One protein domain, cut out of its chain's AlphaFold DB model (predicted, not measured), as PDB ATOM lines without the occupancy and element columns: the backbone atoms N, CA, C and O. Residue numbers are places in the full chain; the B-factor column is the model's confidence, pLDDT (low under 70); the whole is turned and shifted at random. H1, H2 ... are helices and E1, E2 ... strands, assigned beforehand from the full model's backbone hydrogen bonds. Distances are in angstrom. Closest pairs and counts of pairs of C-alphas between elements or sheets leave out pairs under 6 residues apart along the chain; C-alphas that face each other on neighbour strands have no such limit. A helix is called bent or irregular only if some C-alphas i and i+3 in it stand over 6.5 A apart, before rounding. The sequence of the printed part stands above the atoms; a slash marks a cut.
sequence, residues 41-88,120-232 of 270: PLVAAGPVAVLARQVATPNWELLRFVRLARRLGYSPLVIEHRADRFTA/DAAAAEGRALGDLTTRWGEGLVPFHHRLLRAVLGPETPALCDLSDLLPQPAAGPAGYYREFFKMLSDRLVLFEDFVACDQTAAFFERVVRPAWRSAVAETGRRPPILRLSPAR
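This is residues 41 to 88 and 120 to 232 of the 270 residues of an uncharacterized protein of Rubellimicrobium sp. CFH 75288 (UniProt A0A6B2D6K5). A small, strongly twisted wall of four parallel strands, with H2 covering one face along E1 and E2, lies between two outlying parts. At one end of the longest axis H5 and H6b make a pair of helices at a steep tilt, with H6a next along the chain to H6b; at the other end are H4, H3 and the long loop of residues 125 to 139, while after H6b the chain folds back so that residues 225 to 226 run beside residues 190 to 191 of E4. The printed part has 161 residues with six named helices and four named strands, in the order H1 E1 H2 E2 H3 H4 E3 H5 E4 H6; the sheet's order is E3 E2 E1 E4, all parallel, and the class is mixed, helices and strands. The whole is compact, with a radius of gyration of the C-alphas of 16.1 A, and spans 49 by 36 by 33 A.

The inner strands of the sheet are E1, residues 48 to 53, and E2, residues 75 to 80, with N 51 and O 77 within hydrogen-bond range at 2.9 A. The edge strand E3, residues 158 to 161, is the parallel neighbour of E2, with N 78 and O 158 at 2.8 A. The other edge strand, E4, residues 188 to 191, is the parallel neighbour of E1 at 50 degrees between directions, with N 50 and O 189 at 2.8 A. Residues 190 to 191 of E4 also pair, parallel, with residues 225 to 226. H2, residues 60 to 71, is on the sheet at a height of 9.4 A, over E2 and E1, and runs along the strands at 4 degrees to E1 on the local plane; this is two layers, helices on one face of a sheet. Its closest C-alphas to E1 are those of Ala 69 and Ala 49, 5.7 A apart. E1, H2 and E2 form a strand-helix-strand unit, two parallel neighbour strands with a helix between, and its crossover is right-handed. H1, residues 41 to 44, only grazes the sheet with its residues 42 to 43. H5, residues 169 to 183, is not on the sheet, but E3, H5 and E4 form a split strand-helix-strand unit, with E2 and E1 between its two strands, and its crossover is right-handed. H6, residues 198 to 219, was assigned as one helix by its hydrogen bonds but is bent, with C-alphas 206 and 209 6.8 A apart; its arms are H6a, residues 198 to 206, and H6b, residues 209 to 219. The arms are near each other, at a tilt of 37 degrees, only just steep. H5 touches H6b, the same way at a steep tilt of 51 degrees, with the C-alphas of Arg 178 and Ala 211 closest at 4.4 A. H5 and H6a are apart. H4, residues 140 to 155, is not on the sheet and is close to H2 but not clearly touching it; their closest C-alphas, those of Glu 155 and Val 66, are 7.8 A apart. H3, residues 121 to 124, touches no helix and is not on the sheet. Every O i to N i+4 pair is within hydrogen-bond range in H2, H6a and H6b, against 10 of 12 in H4 and 8 of 11 in H5; H1 and H3 are too short for such a pair.

E1 begins at C-alpha 48, at (32.142, 36.342, 12.951), and is 15.7 A from first to last C-alpha; E2 is 16.3 A. H2 is 16.4 A long. H4 is 21.4 A long, from C-alpha 140 at (24.848, 46.063, -10.346), has a kink of 54 degrees near residue 149 and is irregular, with C-alphas 151 and 154 9.5 A apart. H5, 17.9 A long, is irregular too, with C-alphas 170 and 173 8.7 A apart. H6a is 12.5 A long and H6b 15.3 A, ending at C-alpha 219, at (51.022, 41.844, 14.490).

The two C-alphas farthest apart are those of Trp 136 and Gly 220, 49.4 A. Residues 89 to 119 are not printed, and C-alphas 88 and 120 are 10.5 A apart across the cut. Of the links that are printed whole, H3 to H4 is long, with 15 residues. Residues 220 to 232 hold no named element. The mean pLDDT of the printed part is 91.3; residues 168 to 170, residue 197 and residues 230 to 232 are under 70.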
ATOM      1  N   PRO A  41      30.356  46.715  15.805       88.94
ATOM      2  CA  PRO A  41      29.074  46.193  16.276       88.94
ATOM      3  C   PRO A  41      28.895  44.708  15.948       88.94
ATOM      4  O   PRO A  41      28.336  43.963  16.747       88.94
ATOM      5  N   LEU A  42      29.415  44.264  14.798       87.75
ATOM      6  CA  LEU A  42      29.282  42.883  14.333       87.75
ATOM      7  C   LEU A  42      30.067  41.908  15.216       87.75
ATOM      8  O   LEU A  42      29.551  40.853  15.572       87.75
ATOM      9  N   VAL A  43      31.290  42.273  15.611       87.88
ATOM     10  CA  VAL A  43      32.140  41.420  16.463       87.88
ATOM     11  C   VAL A  43      31.803  41.501  17.956       87.88
ATOM     12  O   VAL A  43      32.293  40.693  18.748       87.88
ATOM     13  N   ALA A  44      31.024  42.504  18.373       88.38
ATOM     14  CA  ALA A  44      30.606  42.656  19.764       88.38
ATOM     15  C   ALA A  44      29.592  41.577  20.167       88.38
ATOM     16  O   ALA A  44      29.596  41.134  21.312       88.38
ATOM     17  N   ALA A  45      28.772  41.118  19.216       87.56
ATOM     18  CA  ALA A  45      27.761  40.086  19.433       87.56
ATOM     19  C   ALA A  45      28.339  38.661  19.533       87.56
ATOM     20  O   ALA A  45      27.650  37.748  19.983       87.56
ATOM     21  N   GLY A  46      29.587  38.452  19.106       89.25
ATOM     22  CA  GLY A  46      30.225  37.141  19.095       89.25
ATOM     23  C   GLY A  46      31.225  36.984  17.949       89.25
ATOM     24  O   GLY A  46      31.568  37.960  17.278       89.25
ATOM     25  N   PRO A  47      31.720  35.761  17.720       91.12
ATOM     26  CA  PRO A  47      32.650  35.492  16.639       91.12
ATOM     27  C   PRO A  47      31.939  35.534  15.280       91.12
ATOM     28  O   PRO A  47      30.803  35.079  15.106       91.12
ATOM     29  N   VAL A  48      32.648  36.060  14.291       95.06
ATOM     30  CA  VAL A  48      32.142  36.342  12.951       95.06
ATOM     31  C   VAL A  48      32.944  35.535  11.936       95.06
ATOM     32  O   VAL A  48      34.174  35.572  11.909       95.06
ATOM     33  N   ALA A  49      32.231  34.807  11.083       96.19
ATOM     34  CA  ALA A  49      32.802  34.168   9.909       96.19
ATOM     35  C   ALA A  49      32.789  35.180   8.767       96.19
ATOM     36  O   ALA A  49      31.775  35.830   8.528       96.19
ATOM     37  N   VAL A  50      33.901  35.298   8.056       97.12
ATOM     38  CA  VAL A  50      34.120  36.293   7.011       97.12
ATOM     39  C   VAL A  50      34.305  35.594   5.674       97.12
ATOM     40  O   VAL A  50      35.118  34.682   5.560       97.12
ATOM     41  N   LEU A  51      33.603  36.064   4.650       97.25
ATOM     42  CA  LEU A  51      33.888  35.769   3.247       97.25
ATOM     43  C   LEU A  51      34.222  37.086   2.543       97.25
ATOM     44  O   LEU A  51      33.443  38.030   2.629       97.25
ATOM     45  N   ALA A  52      35.358  37.180   1.856       95.94
ATOM     46  CA  ALA A  52      35.762  38.413   1.173       95.94
ATOM     47  C   ALA A  52      35.539  38.292  -0.334       95.94
ATOM     48  O   ALA A  52      36.224  37.529  -1.007       95.94
ATOM     49  N   ARG A  53      34.580  39.019  -0.899       96.00
ATOM     50  CA  ARG A  53      34.275  38.979  -2.340       96.00
ATOM     51  C   ARG A  53      34.209  40.393  -2.885       96.00
ATOM     52  O   ARG A  53      34.068  41.337  -2.132       96.00
ATOM     53  N   GLN A  54      34.301  40.569  -4.196       95.75
ATOM     54  CA  GLN A  54      34.100  41.900  -4.766       95.75
ATOM     55  C   GLN A  54      32.664  42.396  -4.544       95.75
ATOM     56  O   GLN A  54      32.456  43.532  -4.128       95.75
ATOM     57  N   VAL A  55      31.691  41.517  -4.801       98.06
ATOM     58  CA  VAL A  55      30.258  41.739  -4.578       98.06
ATOM     59  C   VAL A  55      29.645  40.439  -4.053       98.06
ATOM     60  O   VAL A  55      29.920  39.357  -4.578       98.06
ATOM     61  N   ALA A  56      28.820  40.533  -3.016       98.38
ATOM     62  CA  ALA A  56      28.099  39.425  -2.414       98.38
ATOM     63  C   ALA A  56      26.961  38.965  -3.333       98.38
ATOM     64  O   ALA A  56      26.088  39.748  -3.707       98.38
ATOM     65  N   THR A  57      26.943  37.674  -3.672       98.25
ATOM     66  CA  THR A  57      25.948  37.089  -4.585       98.25
ATOM     67  C   THR A  57      25.441  35.743  -4.063       98.25
ATOM     68  O   THR A  57      26.202  35.026  -3.419       98.25
ATOM     69  N   PRO A  58      24.185  35.337  -4.326       97.81
ATOM     70  CA  PRO A  58      23.664  34.031  -3.907       97.81
ATOM     71  C   PRO A  58      24.162  32.873  -4.798       97.81
ATOM     72  O   PRO A  58      23.376  32.048  -5.274       97.81
ATOM     73  N   ASN A  59      25.470  32.815  -5.052       97.06
ATOM     74  CA  ASN A  59      26.118  31.698  -5.731       97.06
ATOM     75  C   ASN A  59      26.369  30.522  -4.762       97.06
ATOM     76  O   ASN A  59      26.232  30.648  -3.543       97.06
ATOM     77  N   TRP A  60      26.719  29.347  -5.289       95.31
ATOM     78  CA  TRP A  60      26.902  28.143  -4.466       95.31
ATOM     79  C   TRP A  60      27.989  28.275  -3.394       95.31
ATOM     80  O   TRP A  60      27.841  27.703  -2.312       95.31
ATOM     81  N   GLU A  61      29.044  29.032  -3.676       95.88
ATOM     82  CA  GLU A  61      30.090  29.375  -2.718       95.88
ATOM     83  C   GLU A  61      29.537  30.102  -1.488       95.88
ATOM     84  O   GLU A  61      29.689  29.615  -0.364       95.88
ATOM     85  N   LEU A  62      28.847  31.229  -1.689       97.44
ATOM     86  CA  LEU A  62      28.296  32.020  -0.594       97.44
ATOM     87  C   LEU A  62      27.233  31.228   0.171       97.44
ATOM     88  O   LEU A  62      27.223  31.236   1.402       97.44
ATOM     89  N   LEU A  63      26.367  30.488  -0.531       96.81
ATOM     90  CA  LEU A  63      25.362  29.637   0.117       96.81
ATOM     91  C   LEU A  63      26.013  28.577   1.017       96.81
ATOM     92  O   LEU A  63      25.515  28.284   2.109       96.81
ATOM     93  N   ARG A  64      27.141  28.001   0.587       95.31
ATOM     94  CA  ARG A  64      27.905  27.064   1.413       95.31
ATOM     95  C   ARG A  64      28.542  27.768   2.605       95.31
ATOM     96  O   ARG A  64      28.479  27.221   3.704       95.31
ATOM     97  N   PHE A  65      29.132  28.941   2.394       96.94
ATOM     98  CA  PHE A  65      29.743  29.750   3.447       96.94
ATOM     99  C   PHE A  65      28.744  30.047   4.562       96.94
ATOM    100  O   PHE A  65      29.006  29.696   5.709       96.94
ATOM    101  N   VAL A  66      27.568  30.581   4.225       97.81
ATOM    102  CA  VAL A  66      26.515  30.897   5.200       97.81
ATOM    103  C   VAL A  66      26.122  29.653   6.001       97.81
ATOM    104  O   VAL A  66      26.086  29.688   7.231       97.81
ATOM    105  N   ARG A  67      25.897  28.522   5.319       95.94
ATOM    106  CA  ARG A  67      25.544  27.252   5.972       95.94
ATOM    107  C   ARG A  67      26.639  26.765   6.920       95.94
ATOM    108  O   ARG A  67      26.338  26.297   8.016       95.94
ATOM    109  N   LEU A  68      27.896  26.825   6.486       94.12
ATOM    110  CA  LEU A  68      29.035  26.352   7.269       94.12
ATOM    111  C   LEU A  68      29.286  27.253   8.482       94.12
ATOM    112  O   LEU A  68      29.414  26.734   9.587       94.12
ATOM    113  N   ALA A  69      29.281  28.572   8.288       94.94
ATOM    114  CA  ALA A  69      29.426  29.565   9.346       94.94
ATOM    115  C   ALA A  69      28.406  29.333  10.465       94.94
ATOM    116  O   ALA A  69      28.787  29.145  11.619       94.94
ATOM    117  N   ARG A  70      27.117  29.231  10.112       94.88
ATOM    118  CA  ARG A  70      26.052  28.986  11.092       94.88
ATOM    119  C   ARG A  70      26.179  27.650  11.798       94.88
ATOM    120  O   ARG A  70      26.017  27.586  13.010       94.88
ATOM    121  N   ARG A  71      26.494  26.582  11.059       92.69
ATOM    122  CA  ARG A  71      26.702  25.252  11.651       92.69
ATOM    123  C   ARG A  71      27.818  25.259  12.700       92.69
ATOM    124  O   ARG A  71      27.778  24.458  13.627       92.69
ATOM    125  N   LEU A  72      28.801  26.138  12.539       90.00
ATOM    126  CA  LEU A  72      29.917  26.317  13.462       90.00
ATOM    127  C   LEU A  72      29.655  27.394  14.536       90.00
ATOM    128  O   LEU A  72      30.549  27.682  15.325       90.00
ATOM    129  N   GLY A  73      28.453  27.980  14.585       91.19
ATOM    130  CA  GLY A  73      28.077  28.987  15.582       91.19
ATOM    131  C   GLY A  73      28.604  30.399  15.309       91.19
ATOM    132  O   GLY A  73      28.587  31.231  16.213       91.19
ATOM    133  N   TYR A  74      29.067  30.689  14.090       93.44
ATOM    134  CA  TYR A  74      29.505  32.029  13.697       93.44
ATOM    135  C   TYR A  74      28.365  32.853  13.094       93.44
ATOM    136  O   TYR A  74      27.527  32.334  12.349       93.44
ATOM    137  N   SER A  75      28.413  34.170  13.312       95.81
ATOM    138  CA  SER A  75      27.625  35.124  12.525       95.81
ATOM    139  C   SER A  75      28.288  35.340  11.157       95.81
ATOM    140  O   SER A  75      29.469  35.685  11.122       95.81
ATOM    141  N   PRO A  76      27.598  35.127  10.021       97.75
ATOM    142  CA  PRO A  76      28.211  35.281   8.707       97.75
ATOM    143  C   PRO A  76      28.253  36.751   8.265       97.75
ATOM    144  O   PRO A  76      27.241  37.455   8.281       97.75
ATOM    145  N   LEU A  77      29.425  37.182   7.809       97.81
ATOM    146  CA  LEU A  77      29.717  38.493   7.241       97.81
ATOM    147  C   LEU A  77      30.361  38.317   5.864       97.81
ATOM    148  O   LEU A  77      31.301  37.539   5.703       97.81
ATOM    149  N   VAL A  78      29.892  39.081   4.883       98.06
ATOM    150  CA  VAL A  78      30.581  39.241   3.604       98.06
ATOM    151  C   VAL A  78      31.215  40.621   3.552       98.06
ATOM    152  O   VAL A  78      30.529  41.638   3.655       98.06
ATOM    153  N   ILE A  79      32.533  40.635   3.398       96.25
ATOM    154  CA  ILE A  79      33.299  41.843   3.116       96.25
ATOM    155  C   ILE A  79      33.323  42.046   1.604       96.25
ATOM    156  O   ILE A  79      33.642  41.117   0.860       96.25
ATOM    157  N   GLU A  80      32.994  43.259   1.176       96.38
ATOM    158  CA  GLU A  80      32.980  43.690  -0.217       96.38
ATOM    159  C   GLU A  80      34.117  44.667  -0.535       96.38
ATOM    160  O   GLU A  80      34.602  45.384   0.343       96.38
ATOM    161  N   HIS A  81      34.518  44.711  -1.808       93.62
ATOM    162  CA  HIS A  81      35.434  45.720  -2.344       93.62
ATOM    163  C   HIS A  81      34.876  46.249  -3.671       93.62
ATOM    164  O   HIS A  81      35.252  45.812  -4.760       93.62
ATOM    165  N   ARG A  82      33.905  47.158  -3.573       95.44
ATOM    166  CA  ARG A  82      33.139  47.693  -4.710       95.44
ATOM    167  C   ARG A  82      33.940  48.665  -5.577       95.44
ATOM    168  O   ARG A  82      33.611  48.826  -6.752       95.44
ATOM    169  N   ALA A  83      34.996  49.261  -5.026       93.94
ATOM    170  CA  ALA A  83      35.965  50.062  -5.775       93.94
ATOM    171  C   ALA A  83      36.894  49.221  -6.674       93.94
ATOM    172  O   ALA A  83      37.608  49.780  -7.509       93.94
ATOM    173  N   ASP A  84      36.884  47.885  -6.544       92.75
ATOM    174  CA  ASP A  84      37.639  47.007  -7.437       92.75
ATOM    175  C   ASP A  84      37.188  47.206  -8.891       92.75
ATOM    176  O   ASP A  84      35.997  47.343  -9.186       92.75
ATOM    177  N   ARG A  85      38.145  47.190  -9.820       94.56
ATOM    178  CA  ARG A  85      37.874  47.384 -11.246       94.56
ATOM    179  C   ARG A  85      37.448  46.075 -11.890       94.56
ATOM    180  O   ARG A  85      38.067  45.029 -11.680       94.56
ATOM    181  N   PHE A  86      36.395  46.113 -12.693       96.50
ATOM    182  CA  PHE A  86      35.961  44.961 -13.461       96.50
ATOM    183  C   PHE A  86      37.031  44.554 -14.484       96.50
ATOM    184  O   PHE A  86      37.642  45.400 -15.133       96.50
ATOM    185  N   THR A  87      37.236  43.244 -14.621       95.50
ATOM    186  CA  THR A  87      37.985  42.673 -15.740       95.50
ATOM    187  C   THR A  87      37.380  41.347 -16.176       95.50
ATOM    188  O   THR A  87      37.098  40.476 -15.341       95.50
ATOM    189  N   ALA A  88      37.202  41.171 -17.484       94.38
ATOM    190  CA  ALA A  88      36.648  39.958 -18.075       94.38
ATOM    191  C   ALA A  88      37.526  38.712 -17.854       94.38
ATOM    192  O   ALA A  88      37.018  37.586 -17.904       94.38
ATOM    193  N   ASP A 120      27.008  44.976 -20.524       94.31
ATOM    194  CA  ASP A 120      27.980  44.782 -21.592       94.31
ATOM    195  C   ASP A 120      29.396  44.666 -21.003       94.31
ATOM    196  O   ASP A 120      29.812  45.505 -20.205       94.31
ATOM    197  N   ALA A 121      30.121  43.600 -21.353       94.69
ATOM    198  CA  ALA A 121      31.439  43.329 -20.783       94.69
ATOM    199  C   ALA A 121      32.507  44.313 -21.277       94.69
ATOM    200  O   ALA A 121      33.375  44.691 -20.497       94.69
ATOM    201  N   ALA A 122      32.426  44.744 -22.539       95.81
ATOM    202  CA  ALA A 122      33.376  45.696 -23.104       95.81
ATOM    203  C   ALA A 122      33.177  47.082 -22.479       95.81
ATOM    204  O   ALA A 122      34.147  47.725 -22.093       95.81
ATOM    205  N   ALA A 123      31.924  47.500 -22.281       96.06
ATOM    206  CA  ALA A 123      31.610  48.759 -21.602       96.06
ATOM    207  C   ALA A 123      31.936  48.749 -20.093       96.06
ATOM    208  O   ALA A 123      32.028  49.813 -19.478       96.06
ATOM    209  N   ALA A 124      32.063  47.568 -19.481       97.56
ATOM    210  CA  ALA A 124      32.385  47.414 -18.065       97.56
ATOM    211  C   ALA A 124      33.897  47.352 -17.782       97.56
ATOM    212  O   ALA A 124      34.298  47.629 -16.651       97.56
ATOM    213  N   GLU A 125      34.733  46.973 -18.757       97.94
ATOM    214  CA  GLU A 125      36.174  46.750 -18.560       97.94
ATOM    215  C   GLU A 125      36.860  47.964 -17.914       97.94
ATOM    216  O   GLU A 125      36.702  49.108 -18.339       97.94
ATOM    217  N   GLY A 126      37.597  47.719 -16.828       96.12
ATOM    218  CA  GLY A 126      38.341  48.744 -16.099       96.12
ATOM    219  C   GLY A 126      37.503  49.687 -15.225       96.12
ATOM    220  O   GLY A 126      38.096  50.453 -14.464       96.12
ATOM    221  N   ARG A 127      36.166  49.647 -15.273       97.44
ATOM    222  CA  ARG A 127      35.294  50.470 -14.410       97.44
ATOM    223  C   ARG A 127      35.148  49.861 -13.017       97.44
ATOM    224  O   ARG A 127      35.227  48.642 -12.872       97.44
ATOM    225  N   ALA A 128      34.926  50.688 -11.994       96.50
ATOM    226  CA  ALA A 128      34.656  50.188 -10.647       96.50
ATOM    227  C   ALA A 128      33.333  49.410 -10.621       96.50
ATOM    228  O   ALA A 128      32.356  49.806 -11.257       96.50
ATOM    229  N   LEU A 129      33.293  48.302  -9.881       97.19
ATOM    230  CA  LEU A 129      32.105  47.448  -9.792       97.19
ATOM    231  C   LEU A 129      30.893  48.177  -9.197       97.19
ATOM    232  O   LEU A 129      29.763  47.889  -9.592       97.19
ATOM    233  N   GLY A 130      31.126  49.128  -8.285       97.31
ATOM    234  CA  GLY A 130      30.093  49.996  -7.715       97.31
ATOM    235  C   GLY A 130      29.403  50.914  -8.732       97.31
ATOM    236  O   GLY A 130      28.236  51.243  -8.534       97.31
ATOM    237  N   ASP A 131      30.073  51.246  -9.839       97.94
ATOM    238  CA  ASP A 131      29.570  52.170 -10.871       97.94
ATOM    239  C   ASP A 131      28.865  51.453 -12.032       97.94
ATOM    240  O   ASP A 131      28.393  52.089 -12.981       97.94
ATOM    241  N   LEU A 132      28.852  50.118 -12.023       98.19
ATOM    242  CA  LEU A 132      28.234  49.336 -13.086       98.19
ATOM    243  C   LEU A 132      26.714  49.313 -12.929       98.19
ATOM    244  O   LEU A 132      26.181  49.151 -11.831       98.19
ATOM    245  N   THR A 133      26.013  49.386 -14.057       97.88
ATOM    246  CA  THR A 133      24.554  49.281 -14.135       97.88
ATOM    247  C   THR A 133      24.155  48.123 -15.037       97.88
ATOM    248  O   THR A 133      24.827  47.815 -16.025       97.88
ATOM    249  N   THR A 134      23.046  47.466 -14.713       96.56
ATOM    250  CA  THR A 134      22.402  46.490 -15.585       96.56
ATOM    251  C   THR A 134      21.865  47.177 -16.846       96.56
ATOM    252  O   THR A 134      21.718  48.397 -16.908       96.56
ATOM    253  N   ARG A 135      21.520  46.383 -17.861       94.44
ATOM    254  CA  ARG A 135      20.930  46.841 -19.130       94.44
ATOM    255  C   ARG A 135      19.598  47.579 -18.968       94.44
ATOM    256  O   ARG A 135      19.243  48.360 -19.835       94.44
ATOM    257  N   TRP A 136      18.895  47.359 -17.859       93.75
ATOM    258  CA  TRP A 136      17.655  48.061 -17.505       93.75
ATOM    259  C   TRP A 136      17.875  49.200 -16.491       93.75
ATOM    260  O   TRP A 136      16.921  49.668 -15.879       93.75
ATOM    261  N   GLY A 137      19.124  49.631 -16.282       95.69
ATOM    262  CA  GLY A 137      19.466  50.832 -15.510       95.69
ATOM    263  C   GLY A 137      19.598  50.649 -13.995       95.69
ATOM    264  O   GLY A 137      19.885  51.611 -13.291       95.69
ATOM    265  N   GLU A 138      19.434  49.438 -13.463       96.56
ATOM    266  CA  GLU A 138      19.640  49.182 -12.035       96.56
ATOM    267  C   GLU A 138      21.136  49.094 -11.703       96.56
ATOM    268  O   GLU A 138      21.894  48.474 -12.442       96.56
ATOM    269  N   GLY A 139      21.586  49.635 -10.568       97.94
ATOM    270  CA  GLY A 139      22.961  49.418 -10.103       97.94
ATOM    271  C   GLY A 139      23.281  47.927  -9.903       97.94
ATOM    272  O   GLY A 139      22.503  47.189  -9.295       97.94
ATOM    273  N   LEU A 140      24.448  47.475 -10.372       98.00
ATOM    274  CA  LEU A 140      24.848  46.063 -10.346       98.00
ATOM    275  C   LEU A 140      24.933  45.506  -8.916       98.00
ATOM    276  O   LEU A 140      24.481  44.391  -8.650       98.00
ATOM    277  N   VAL A 141      25.494  46.280  -7.985       98.38
ATOM    278  CA  VAL A 141      25.597  45.893  -6.570       98.38
ATOM    279  C   VAL A 141      24.207  45.791  -5.913       98.38
ATOM    280  O   VAL A 141      23.894  44.715  -5.394       98.38
ATOM    281  N   PRO A 142      23.329  46.820  -5.980       98.25
ATOM    282  CA  PRO A 142      21.941  46.707  -5.522       98.25
ATOM    283  C   PRO A 142      21.192  45.495  -6.086       98.25
ATOM    284  O   PRO A 142      20.520  44.790  -5.327       98.25
ATOM    285  N   PHE A 143      21.362  45.205  -7.381       97.88
ATOM    286  CA  PHE A 143      20.763  44.040  -8.032       97.88
ATOM    287  C   PHE A 143      21.168  42.730  -7.336       97.88
ATOM    288  O   PHE A 143      20.308  41.922  -6.963       97.88
ATOM    289  N   HIS A 144      22.469  42.528  -7.109       98.19
ATOM    290  CA  HIS A 144      22.995  41.325  -6.458       98.19
ATOM    291  C   HIS A 144      22.580  41.218  -4.994       98.19
ATOM    292  O   HIS A 144      22.204  40.138  -4.539       98.19
ATOM    293  N   HIS A 145      22.557  42.334  -4.265       98.38
ATOM    294  CA  HIS A 145      22.104  42.363  -2.872       98.38
ATOM    295  C   HIS A 145      20.617  42.059  -2.732       98.38
ATOM    296  O   HIS A 145      20.219  41.373  -1.786       98.38
ATOM    297  N   ARG A 146      19.785  42.543  -3.662       97.75
ATOM    298  CA  ARG A 146      18.363  42.190  -3.711       97.75
ATOM    299  C   ARG A 146      18.195  40.701  -3.991       97.75
ATOM    300  O   ARG A 146      17.427  40.049  -3.287       97.75
ATOM    301  N   LEU A 147      18.914  40.153  -4.975       97.44
ATOM    302  CA  LEU A 147      18.891  38.714  -5.254       97.44
ATOM    303  C   LEU A 147      19.318  37.896  -4.036       97.44
ATOM    304  O   LEU A 147      18.653  36.919  -3.697       97.44
ATOM    305  N   LEU A 148      20.394  38.306  -3.365       98.19
ATOM    306  CA  LEU A 148      20.906  37.642  -2.172       98.19
ATOM    307  C   LEU A 148      19.840  37.581  -1.073       98.19
ATOM    308  O   LEU A 148      19.525  36.495  -0.585       98.19
ATOM    309  N   ARG A 149      19.224  38.728  -0.763       97.94
ATOM    310  CA  ARG A 149      18.120  38.827   0.202       97.94
ATOM    311  C   ARG A 149      16.906  38.004  -0.205       97.94
ATOM    312  O   ARG A 149      16.286  37.374   0.640       97.94
ATOM    313  N   ALA A 150      16.580  37.959  -1.491       96.75
ATOM    314  CA  ALA A 150      15.444  37.191  -1.985       96.75
ATOM    315  C   ALA A 150      15.663  35.666  -1.944       96.75
ATOM    316  O   ALA A 150      14.684  34.919  -1.960       96.75
ATOM    317  N   VAL A 151      16.920  35.206  -1.933       96.62
ATOM    318  CA  VAL A 151      17.283  33.780  -1.846       96.62
ATOM    319  C   VAL A 151      17.452  33.325  -0.399       96.62
ATOM    320  O   VAL A 151      16.986  32.242  -0.061       96.62
ATOM    321  N   LEU A 152      18.112  34.123   0.444       97.00
ATOM    322  CA  LEU A 152      18.399  33.755   1.833       97.00
ATOM    323  C   LEU A 152      17.356  34.286   2.832       97.00
ATOM    324  O   LEU A 152      17.174  33.715   3.899       97.00
ATOM    325  N   GLY A 153      16.640  35.367   2.529       97.25
ATOM    326  CA  GLY A 153      15.671  35.950   3.461       97.25
ATOM    327  C   GLY A 153      16.330  36.333   4.798       97.25
ATOM    328  O   GLY A 153      17.382  36.983   4.776       97.25
ATOM    329  N   PRO A 154      15.782  35.912   5.956       97.25
ATOM    330  CA  PRO A 154      16.393  36.140   7.274       97.25
ATOM    331  C   PRO A 154      17.799  35.549   7.413       97.25
ATOM    332  O   PRO A 154      18.574  35.953   8.274       97.25
ATOM    333  N   GLU A 155      18.150  34.597   6.546       97.19
ATOM    334  CA  GLU A 155      19.458  33.966   6.520       97.19
ATOM    335  C   GLU A 155      20.534  34.793   5.797       97.19
ATOM    336  O   GLU A 155      21.671  34.329   5.657       97.19
ATOM    337  N   THR A 156      20.214  35.997   5.326       98.31
ATOM    338  CA  THR A 156      21.168  36.862   4.623       98.31
ATOM    339  C   THR A 156      22.329  37.258   5.550       98.31
ATOM    340  O   THR A 156      22.074  37.686   6.676       98.31
ATOM    341  N   PRO A 157      23.599  37.121   5.123       97.88
ATOM    342  CA  PRO A 157      24.735  37.569   5.924       97.88
ATOM    343  C   PRO A 157      24.774  39.095   6.041       97.88
ATOM    344  O   PRO A 157      24.262  39.808   5.175       97.88
ATOM    345  N   ALA A 158      25.444  39.601   7.076       97.56
ATOM    346  CA  ALA A 158      25.800  41.015   7.116       97.56
ATOM    347  C   ALA A 158      26.720  41.343   5.928       97.56
ATOM    348  O   ALA A 158      27.544  40.515   5.536       97.56
ATOM    349  N   LEU A 159      26.580  42.539   5.359       97.00
ATOM    350  CA  LEU A 159      27.406  43.020   4.251       97.00
ATOM    351  C   LEU A 159      28.178  44.254   4.716       97.00
ATOM    352  O   LEU A 159      27.583  45.165   5.293       97.00
ATOM    353  N   CYS A 160      29.480  44.296   4.458       95.81
ATOM    354  CA  CYS A 160      30.322  45.438   4.797       95.81
ATOM    355  C   CYS A 160      31.245  45.764   3.627       95.81
ATOM    356  O   CYS A 160      32.024  44.918   3.202       95.81
ATOM    357  N   ASP A 161      31.151  46.981   3.105       95.00
ATOM    358  CA  ASP A 161      32.053  47.462   2.064       95.00
ATOM    359  C   ASP A 161      33.300  48.065   2.710       95.00
ATOM    360  O   ASP A 161      33.193  48.975   3.530       95.00
ATOM    361  N   LEU A 162      34.473  47.546   2.353       91.62
ATOM    362  CA  LEU A 162      35.758  48.042   2.845       91.62
ATOM    363  C   LEU A 162      36.535  48.811   1.772       91.62
ATOM    364  O   LEU A 162      37.745  48.988   1.907       91.62
ATOM    365  N   SER A 163      35.864  49.271   0.711       90.25
ATOM    366  CA  SER A 163      36.483  50.055  -0.368       90.25
ATOM    367  C   SER A 163      37.285  51.258   0.124       90.25
ATOM    368  O   SER A 163      38.375  51.490  -0.389       90.25
ATOM    369  N   ASP A 164      36.800  51.956   1.152       87.12
ATOM    370  CA  ASP A 164      37.455  53.159   1.688       87.12
ATOM    371  C   ASP A 164      38.546  52.858   2.725       87.12
ATOM    372  O   ASP A 164      39.329  53.732   3.091       87.12
ATOM    373  N   LEU A 165      38.582  51.627   3.241       83.62
ATOM    374  CA  LEU A 165      39.451  51.233   4.354       83.62
ATOM    375  C   LEU A 165      40.682  50.465   3.893       83.62
ATOM    376  O   LEU A 165      41.719  50.495   4.554       83.62
ATOM    377  N   LEU A 166      40.556  49.745   2.784       80.44
ATOM    378  CA  LEU A 166      41.657  48.998   2.207       80.44
ATOM    379  C   LEU A 166      42.442  49.896   1.247       80.44
ATOM    380  O   LEU A 166      41.852  50.762   0.598       80.44
ATOM    381  N   PRO A 167      43.773  49.718   1.154       72.88
ATOM    382  CA  PRO A 167      44.600  50.522   0.272       72.88
ATOM    383  C   PRO A 167      44.031  50.551  -1.145       72.88
ATOM    384  O   PRO A 167      43.624  49.519  -1.683       72.88
ATOM    385  N   GLN A 168      44.052  51.736  -1.754       68.00
ATOM    386  CA  GLN A 168      43.684  51.918  -3.154       68.00
ATOM    387  C   GLN A 168      44.481  50.952  -4.055       68.00
ATOM    388  O   GLN A 168      45.616  50.592  -3.716       68.00
ATOM    389  N   PRO A 169      43.959  50.594  -5.245       61.09
ATOM    390  CA  PRO A 169      44.600  49.654  -6.173       61.09
ATOM    391  C   PRO A 169      46.074  49.956  -6.495       61.09
ATOM    392  O   PRO A 169      46.823  49.045  -6.847       61.09
ATOM    393  N   ALA A 170      46.505  51.213  -6.341       61.47
ATOM    394  CA  ALA A 170      47.887  51.661  -6.514       61.47
ATOM    395  C   ALA A 170      48.900  50.956  -5.588       61.47
ATOM    396  O   ALA A 170      50.055  50.796  -5.972       61.47
ATOM    397  N   ALA A 171      48.486  50.480  -4.407       73.31
ATOM    398  CA  ALA A 171      49.345  49.693  -3.513       73.31
ATOM    399  C   ALA A 171      49.543  48.235  -3.985       73.31
ATOM    400  O   ALA A 171      50.294  47.465  -3.378       73.31
ATOM    401  N   GLY A 172      48.853  47.841  -5.059       83.88
ATOM    402  CA  GLY A 172      48.860  46.491  -5.593       83.88
ATOM    403  C   GLY A 172      48.171  45.469  -4.678       83.88
ATOM    404  O   GLY A 172      47.800  45.751  -3.534       83.88
ATOM    405  N   PRO A 173      48.007  44.227  -5.160       85.31
ATOM    406  CA  PRO A 173      47.289  43.198  -4.418       85.31
ATOM    407  C   PRO A 173      48.039  42.753  -3.150       85.31
ATOM    408  O   PRO A 173      47.404  42.363  -2.177       85.31
ATOM    409  N   ALA A 174      49.374  42.845  -3.112       87.00
ATOM    410  CA  ALA A 174      50.152  42.496  -1.920       87.00
ATOM    411  C   ALA A 174      49.887  43.465  -0.753       87.00
ATOM    412  O   ALA A 174      49.676  43.017   0.374       87.00
ATOM    413  N   GLY A 175      49.834  44.776  -1.027       87.69
ATOM    414  CA  GLY A 175      49.478  45.787  -0.028       87.69
ATOM    415  C   GLY A 175      48.052  45.599   0.490       87.69
ATOM    416  O   GLY A 175      47.831  45.608   1.699       87.69
ATOM    417  N   TYR A 176      47.112  45.318  -0.419       89.94
ATOM    418  CA  TYR A 176      45.734  44.969  -0.069       89.94
ATOM    419  C   TYR A 176      45.669  43.775   0.894       89.94
ATOM    420  O   TYR A 176      45.093  43.889   1.974       89.94
ATOM    421  N   TYR A 177      46.279  42.634   0.539       92.12
ATOM    422  CA  TYR A 177      46.204  41.426   1.367       92.12
ATOM    423  C   TYR A 177      46.875  41.614   2.728       92.12
ATOM    424  O   TYR A 177      46.387  41.079   3.719       92.12
ATOM    425  N   ARG A 178      47.963  42.387   2.796       91.56
ATOM    426  CA  ARG A 178      48.675  42.665   4.049       91.56
ATOM    427  C   ARG A 178      47.762  43.384   5.038       91.56
ATOM    428  O   ARG A 178      47.573  42.898   6.151       91.56
ATOM    429  N   GLU A 179      47.155  44.496   4.626       89.56
ATOM    430  CA  GLU A 179      46.229  45.240   5.489       89.56
ATOM    431  C   GLU A 179      44.955  44.437   5.772       89.56
ATOM    432  O   GLU A 179      44.481  44.411   6.909       89.56
ATOM    433  N   PHE A 180      44.466  43.677   4.787       91.50
ATOM    434  CA  PHE A 180      43.343  42.766   4.978       91.50
ATOM    435  C   PHE A 180      43.599  41.740   6.091       91.50
ATOM    436  O   PHE A 180      42.782  41.586   6.998       91.50
ATOM    437  N   PHE A 181      44.759  41.078   6.076       92.19
ATOM    438  CA  PHE A 181      45.116  40.085   7.086       92.19
ATOM    439  C   PHE A 181      45.349  40.686   8.472       92.19
ATOM    440  O   PHE A 181      45.020  40.034   9.461       92.19
ATOM    441  N   LYS A 182      45.848  41.924   8.568       89.31
ATOM    442  CA  LYS A 182      46.027  42.623   9.853       89.31
ATOM    443  C   LYS A 182      44.704  42.885  10.576       89.31
ATOM    444  O   LYS A 182      44.686  42.911  11.810       89.31
ATOM    445  N   MET A 183      43.614  43.064   9.823       88.31
ATOM    446  CA  MET A 183      42.270  43.250  10.381       88.31
ATOM    447  C   MET A 183      41.658  41.956  10.924       88.31
ATOM    448  O   MET A 183      40.795  42.023  11.800       88.31
ATOM    449  N   LEU A 184      42.074  40.789  10.423       89.31
ATOM    450  CA  LEU A 184      41.574  39.518  10.937       89.31
ATOM    451  C   LEU A 184      42.045  39.317  12.386       89.31
ATOM    452  O   LEU A 184      43.167  39.654  12.768       89.31
ATOM    453  N   SER A 185      41.155  38.784  13.216       78.31
ATOM    454  CA  SER A 185      41.351  38.621  14.658       78.31
ATOM    455  C   SER A 185      40.719  37.319  15.131       78.31
ATOM    456  O   SER A 185      40.030  36.649  14.368       78.31
ATOM    457  N   ASP A 186      40.883  36.988  16.411       71.94
ATOM    458  CA  ASP A 186      40.187  35.885  17.087       71.94
ATOM    459  C   ASP A 186      38.658  35.909  16.896       71.94
ATOM    460  O   ASP A 186      38.003  34.873  16.992       71.94
ATOM    461  N   ARG A 187      38.083  37.075  16.579       85.56
ATOM    462  CA  ARG A 187      36.646  37.243  16.322       85.56
ATOM    463  C   ARG A 187      36.277  37.370  14.847       85.56
ATOM    464  O   ARG A 187      35.087  37.399  14.554       85.56
ATOM    465  N   LEU A 188      37.243  37.444  13.931       91.75
ATOM    466  CA  LEU A 188      37.022  37.541  12.483       91.75
ATOM    467  C   LEU A 188      37.749  36.401  11.772       91.75
ATOM    468  O   LEU A 188      38.926  36.515  11.431       91.75
ATOM    469  N   VAL A 189      37.027  35.309  11.538       93.56
ATOM    470  CA  VAL A 189      37.560  34.083  10.937       93.56
ATOM    471  C   VAL A 189      37.286  34.081   9.441       93.56
ATOM    472  O   VAL A 189      36.132  33.999   9.027       93.56
ATOM    473  N   LEU A 190      38.331  34.152   8.620       95.88
ATOM    474  CA  LEU A 190      38.200  34.125   7.164       95.88
ATOM    475  C   LEU A 190      37.910  32.706   6.672       95.88
ATOM    476  O   LEU A 190      38.623  31.769   7.011       95.88
ATOM    477  N   PHE A 191      36.905  32.562   5.818       95.56
ATOM    478  CA  PHE A 191      36.616  31.345   5.073       95.56
ATOM    479  C   PHE A 191      37.059  31.548   3.630       95.56
ATOM    480  O   PHE A 191      36.421  32.291   2.886       95.56
ATOM    481  N   GLU A 192      38.154  30.905   3.238       92.62
ATOM    482  CA  GLU A 192      38.719  31.056   1.898       92.62
ATOM    483  C   GLU A 192      39.473  29.799   1.468       92.62
ATOM    484  O   GLU A 192      40.062  29.106   2.296       92.62
ATOM    485  N   ASP A 193      39.491  29.537   0.163       90.12
ATOM    486  CA  ASP A 193      40.323  28.500  -0.446       90.12
ATOM    487  C   ASP A 193      41.341  29.158  -1.391       90.12
ATOM    488  O   ASP A 193      41.121  29.277  -2.596       90.12
ATOM    489  N   PHE A 194      42.484  29.595  -0.857       86.12
ATOM    490  CA  PHE A 194      43.490  30.320  -1.643       86.12
ATOM    491  C   PHE A 194      44.184  29.479  -2.723       86.12
ATOM    492  O   PHE A 194      44.704  30.027  -3.693       86.12
ATOM    493  N   VAL A 195      44.221  28.157  -2.548       80.31
ATOM    494  CA  VAL A 195      44.892  27.227  -3.464       80.31
ATOM    495  C   VAL A 195      43.879  26.186  -3.936       80.31
ATOM    496  O   VAL A 195      43.695  25.142  -3.313       80.31
ATOM    497  N   ALA A 196      43.193  26.494  -5.036       70.44
ATOM    498  CA  ALA A 196      42.182  25.632  -5.654       70.44
ATOM    499  C   ALA A 196      42.705  24.883  -6.897       70.44
ATOM    500  O   ALA A 196      42.228  23.790  -7.211       70.44
ATOM    501  N   CYS A 197      43.673  25.475  -7.599       69.19
ATOM    502  CA  CYS A 197      44.358  24.967  -8.791       69.19
ATOM    503  C   CYS A 197      45.761  25.595  -8.939       69.19
ATOM    504  O   CYS A 197      46.116  26.511  -8.192       69.19
ATOM    505  N   ASP A 198      46.529  25.161  -9.939       71.38
ATOM    506  CA  ASP A 198      47.913  25.614 -10.162       71.38
ATOM    507  C   ASP A 198      48.019  27.128 -10.398       71.38
ATOM    508  O   ASP A 198      48.884  27.795  -9.830       71.38
ATOM    509  N   GLN A 199      47.080  27.711 -11.151       72.25
ATOM    510  CA  GLN A 199      47.046  29.158 -11.382       72.25
ATOM    511  C   GLN A 199      46.861  29.938 -10.070       72.25
ATOM    512  O   GLN A 199      47.554  30.927  -9.821       72.25
ATOM    513  N   THR A 200      45.945  29.484  -9.209       79.50
ATOM    514  CA  THR A 200      45.752  30.100  -7.887       79.50
ATOM    515  C   THR A 200      46.941  29.849  -6.962       79.50
ATOM    516  O   THR A 200      47.274  30.729  -6.177       79.50
ATOM    517  N   ALA A 201      47.643  28.717  -7.106       84.88
ATOM    518  CA  ALA A 201      48.861  28.430  -6.352       84.88
ATOM    519  C   ALA A 201      49.970  29.443  -6.676       84.88
ATOM    520  O   ALA A 201      50.565  30.010  -5.766       84.88
ATOM    521  N   ALA A 202      50.197  29.750  -7.958       86.69
ATOM    522  CA  ALA A 202      51.196  30.740  -8.363       86.69
ATOM    523  C   ALA A 202      50.876  32.150  -7.831       86.69
ATOM    524  O   ALA A 202      51.759  32.849  -7.326       86.69
ATOM    525  N   PHE A 203      49.608  32.571  -7.904       88.31
ATOM    526  CA  PHE A 203      49.175  33.843  -7.319       88.31
ATOM    527  C   PHE A 203      49.360  33.855  -5.799       88.31
ATOM    528  O   PHE A 203      49.856  34.836  -5.241       88.31
ATOM    529  N   PHE A 204      49.001  32.759  -5.137       90.44
ATOM    530  CA  PHE A 204      49.148  32.612  -3.703       90.44
ATOM    531  C   PHE A 204      50.608  32.747  -3.257       90.44
ATOM    532  O   PHE A 204      50.894  33.572  -2.394       90.44
ATOM    533  N   GLU A 205      51.530  32.007  -3.877       90.00
ATOM    534  CA  GLU A 205      52.960  32.048  -3.541       90.00
ATOM    535  C   GLU A 205      53.562  33.441  -3.734       90.00
ATOM    536  O   GLU A 205      54.340  33.911  -2.906       90.00
ATOM    537  N   ARG A 206      53.178  34.123  -4.818       92.75
ATOM    538  CA  ARG A 206      53.740  35.428  -5.176       92.75
ATOM    539  C   ARG A 206      53.142  36.591  -4.385       92.75
ATOM    540  O   ARG A 206      53.830  37.582  -4.165       92.75
ATOM    541  N   VAL A 207      51.861  36.520  -4.024       92.25
ATOM    542  CA  VAL A 207      51.104  37.682  -3.524       92.25
ATOM    543  C   VAL A 207      50.533  37.440  -2.134       92.25
ATOM    544  O   VAL A 207      50.800  38.213  -1.217       92.25
ATOM    545  N   VAL A 208      49.756  36.371  -1.962       92.38
ATOM    546  CA  VAL A 208      48.991  36.146  -0.727       92.38
ATOM    547  C   VAL A 208      49.901  35.709   0.418       92.38
ATOM    548  O   VAL A 208      49.828  36.275   1.506       92.38
ATOM    549  N   ARG A 209      50.777  34.725   0.186       92.62
ATOM    550  CA  ARG A 209      51.666  34.179   1.218       92.62
ATOM    551  C   ARG A 209      52.629  35.240   1.769       92.62
ATOM    552  O   ARG A 209      52.712  35.344   2.994       92.62
ATOM    553  N   PRO A 210      53.324  36.058   0.951       93.31
ATOM    554  CA  PRO A 210      54.187  37.113   1.478       93.31
ATOM    555  C   PRO A 210      53.405  38.152   2.288       93.31
ATOM    556  O   PRO A 210      53.839  38.533   3.374       93.31
ATOM    557  N   ALA A 211      52.220  38.552   1.816       93.50
ATOM    558  CA  ALA A 211      51.353  39.491   2.522       93.50
ATOM    559  C   ALA A 211      50.870  38.943   3.875       93.50
ATOM    560  O   ALA A 211      50.882  39.660   4.876       93.50
ATOM    561  N   TRP A 212      50.508  37.657   3.926       93.94
ATOM    562  CA  TRP A 212      50.153  36.964   5.164       93.94
ATOM    563  C   TRP A 212      51.329  36.928   6.142       93.94
ATOM    564  O   TRP A 212      51.168  37.312   7.296       93.94
ATOM    565  N   ARG A 213      52.532  36.551   5.684       93.62
ATOM    566  CA  ARG A 213      53.737  36.518   6.535       93.62
ATOM    567  C   ARG A 213      54.089  37.904   7.074       93.62
ATOM    568  O   ARG A 213      54.421  38.017   8.248       93.62
ATOM    569  N   SER A 214      53.964  38.945   6.250       92.75
ATOM    570  CA  SER A 214      54.152  40.338   6.676       92.75
ATOM    571  C   SER A 214      53.161  40.722   7.775       92.75
ATOM    572  O   SER A 214      53.564  41.216   8.823       92.75
ATOM    573  N   ALA A 215      51.873  40.419   7.586       91.38
ATOM    574  CA  ALA A 215      50.848  40.678   8.595       91.38
ATOM    575  C   ALA A 215      51.124  39.937   9.916       91.38
ATOM    576  O   ALA A 215      50.955  40.514  10.992       91.38
ATOM    577  N   VAL A 216      51.590  38.683   9.851       91.62
ATOM    578  CA  VAL A 216      51.990  37.904  11.036       91.62
ATOM    579  C   VAL A 216      53.191  38.539  11.731       91.62
ATOM    580  O   VAL A 216      53.155  38.714  12.944       91.62
ATOM    581  N   ALA A 217      54.229  38.915  10.982       92.31
ATOM    582  CA  ALA A 217      55.432  39.536  11.533       92.31
ATOM    583  C   ALA A 217      55.131  40.875  12.227       92.31
ATOM    584  O   ALA A 217      55.664  41.148  13.296       92.31
ATOM    585  N   GLU A 218      54.241  41.686  11.655       90.06
ATOM    586  CA  GLU A 218      53.869  42.993  12.211       90.06
ATOM    587  C   GLU A 218      52.952  42.907  13.425       90.06
ATOM    588  O   GLU A 218      53.019  43.750  14.315       90.06
ATOM    589  N   THR A 219      52.046  41.932  13.441       88.00
ATOM    590  CA  THR A 219      51.022  41.844  14.490       88.00
ATOM    591  C   THR A 219      51.345  40.816  15.563       88.00
ATOM    592  O   THR A 219      50.658  40.783  16.580       88.00
ATOM    593  N   GLY A 220      52.328  39.942  15.325       89.00
ATOM    594  CA  GLY A 220      52.621  38.774  16.154       89.00
ATOM    595  C   GLY A 220      51.508  37.719  16.156       89.00
ATOM    596  O   GLY A 220      51.520  36.822  16.996       89.00
ATOM    597  N   ARG A 221      50.514  37.825  15.262       85.56
ATOM    598  CA  ARG A 221      49.295  37.005  15.284       85.56
ATOM    599  C   ARG A 221      49.092  36.292  13.965       85.56
ATOM    600  O   ARG A 221      49.303  36.855  12.897       85.56
ATOM    601  N   ARG A 222      48.604  35.057  14.049       89.88
ATOM    602  CA  ARG A 222      48.193  34.275  12.887       89.88
ATOM    603  C   ARG A 222      46.729  34.576  12.542       89.88
ATOM    604  O   ARG A 222      45.867  34.266  13.363       89.88
ATOM    605  N   PRO A 223      46.425  35.125  11.350       91.00
ATOM    606  CA  PRO A 223      45.049  35.298  10.903       91.00
ATOM    607  C   PRO A 223      44.293  33.958  10.911       91.00
ATOM    608  O   PRO A 223      44.796  32.988  10.327       91.00
ATOM    609  N   PRO A 224      43.111  33.864  11.547       91.38
ATOM    610  CA  PRO A 224      42.357  32.620  11.581       91.38
ATOM    611  C   PRO A 224      41.653  32.398  10.244       91.38
ATOM    612  O   PRO A 224      40.673  33.065   9.918       91.38
ATOM    613  N   ILE A 225      42.176  31.453   9.462       92.94
ATOM    614  CA  ILE A 225      41.678  31.128   8.124       92.94
ATOM    615  C   ILE A 225      41.208  29.673   8.117       92.94
ATOM    616  O   ILE A 225      41.970  28.763   8.440       92.94
ATOM    617  N   LEU A 226      39.956  29.447   7.735       91.94
ATOM    618  CA  LEU A 226      39.345  28.138   7.553       91.94
ATOM    619  C   LEU A 226      39.080  27.876   6.073       91.94
ATOM    620  O   LEU A 226      38.748  28.781   5.310       91.94
ATOM    621  N   ARG A 227      39.176  26.606   5.680       90.50
ATOM    622  CA  ARG A 227      38.797  26.176   4.333       90.50
ATOM    623  C   ARG A 227      37.287  26.229   4.163       90.50
ATOM    624  O   ARG A 227      36.537  25.737   5.011       90.50
ATOM    625  N   LEU A 228      36.846  26.775   3.038       91.12
ATOM    626  CA  LEU A 228      35.430  26.852   2.700       91.12
ATOM    627  C   LEU A 228      34.966  25.569   1.995       91.12
ATOM    628  O   LEU A 228      33.887  25.024   2.280       91.12
ATOM    629  N   SER A 229      35.796  25.048   1.093       83.94
ATOM    630  CA  SER A 229      35.513  23.861   0.303       83.94
ATOM    631  C   SER A 229      36.292  22.635   0.796       83.94
ATOM    632  O   SER A 229      37.516  22.657   0.929       83.94
ATOM    633  N   PRO A 230      35.624  21.483   0.976       67.44
ATOM    634  CA  PRO A 230      36.297  20.204   1.044       67.44
ATOM    635  C   PRO A 230      36.771  19.863  -0.377       67.44
ATOM    636  O   PRO A 230      35.969  19.508  -1.243       67.44
ATOM    637  N   ALA A 231      38.080  19.972  -0.608       62.50
ATOM    638  CA  ALA A 231      38.774  19.577  -1.841       62.50
ATOM    639  C   ALA A 231      38.496  20.450  -3.093       62.50
ATOM    640  O   ALA A 231      37.952  21.551  -3.003       62.50
ATOM    641  N   ARG A 232      38.890  19.926  -4.272       62.88
ATOM    642  CA  ARG A 232      38.947  20.548  -5.622       62.88
ATOM    643  C   ARG A 232      37.633  21.158  -6.164       62.88
ATOM    644  O   ARG A 232      37.579  21.546  -7.327       62.88
TER     645      ARG A 232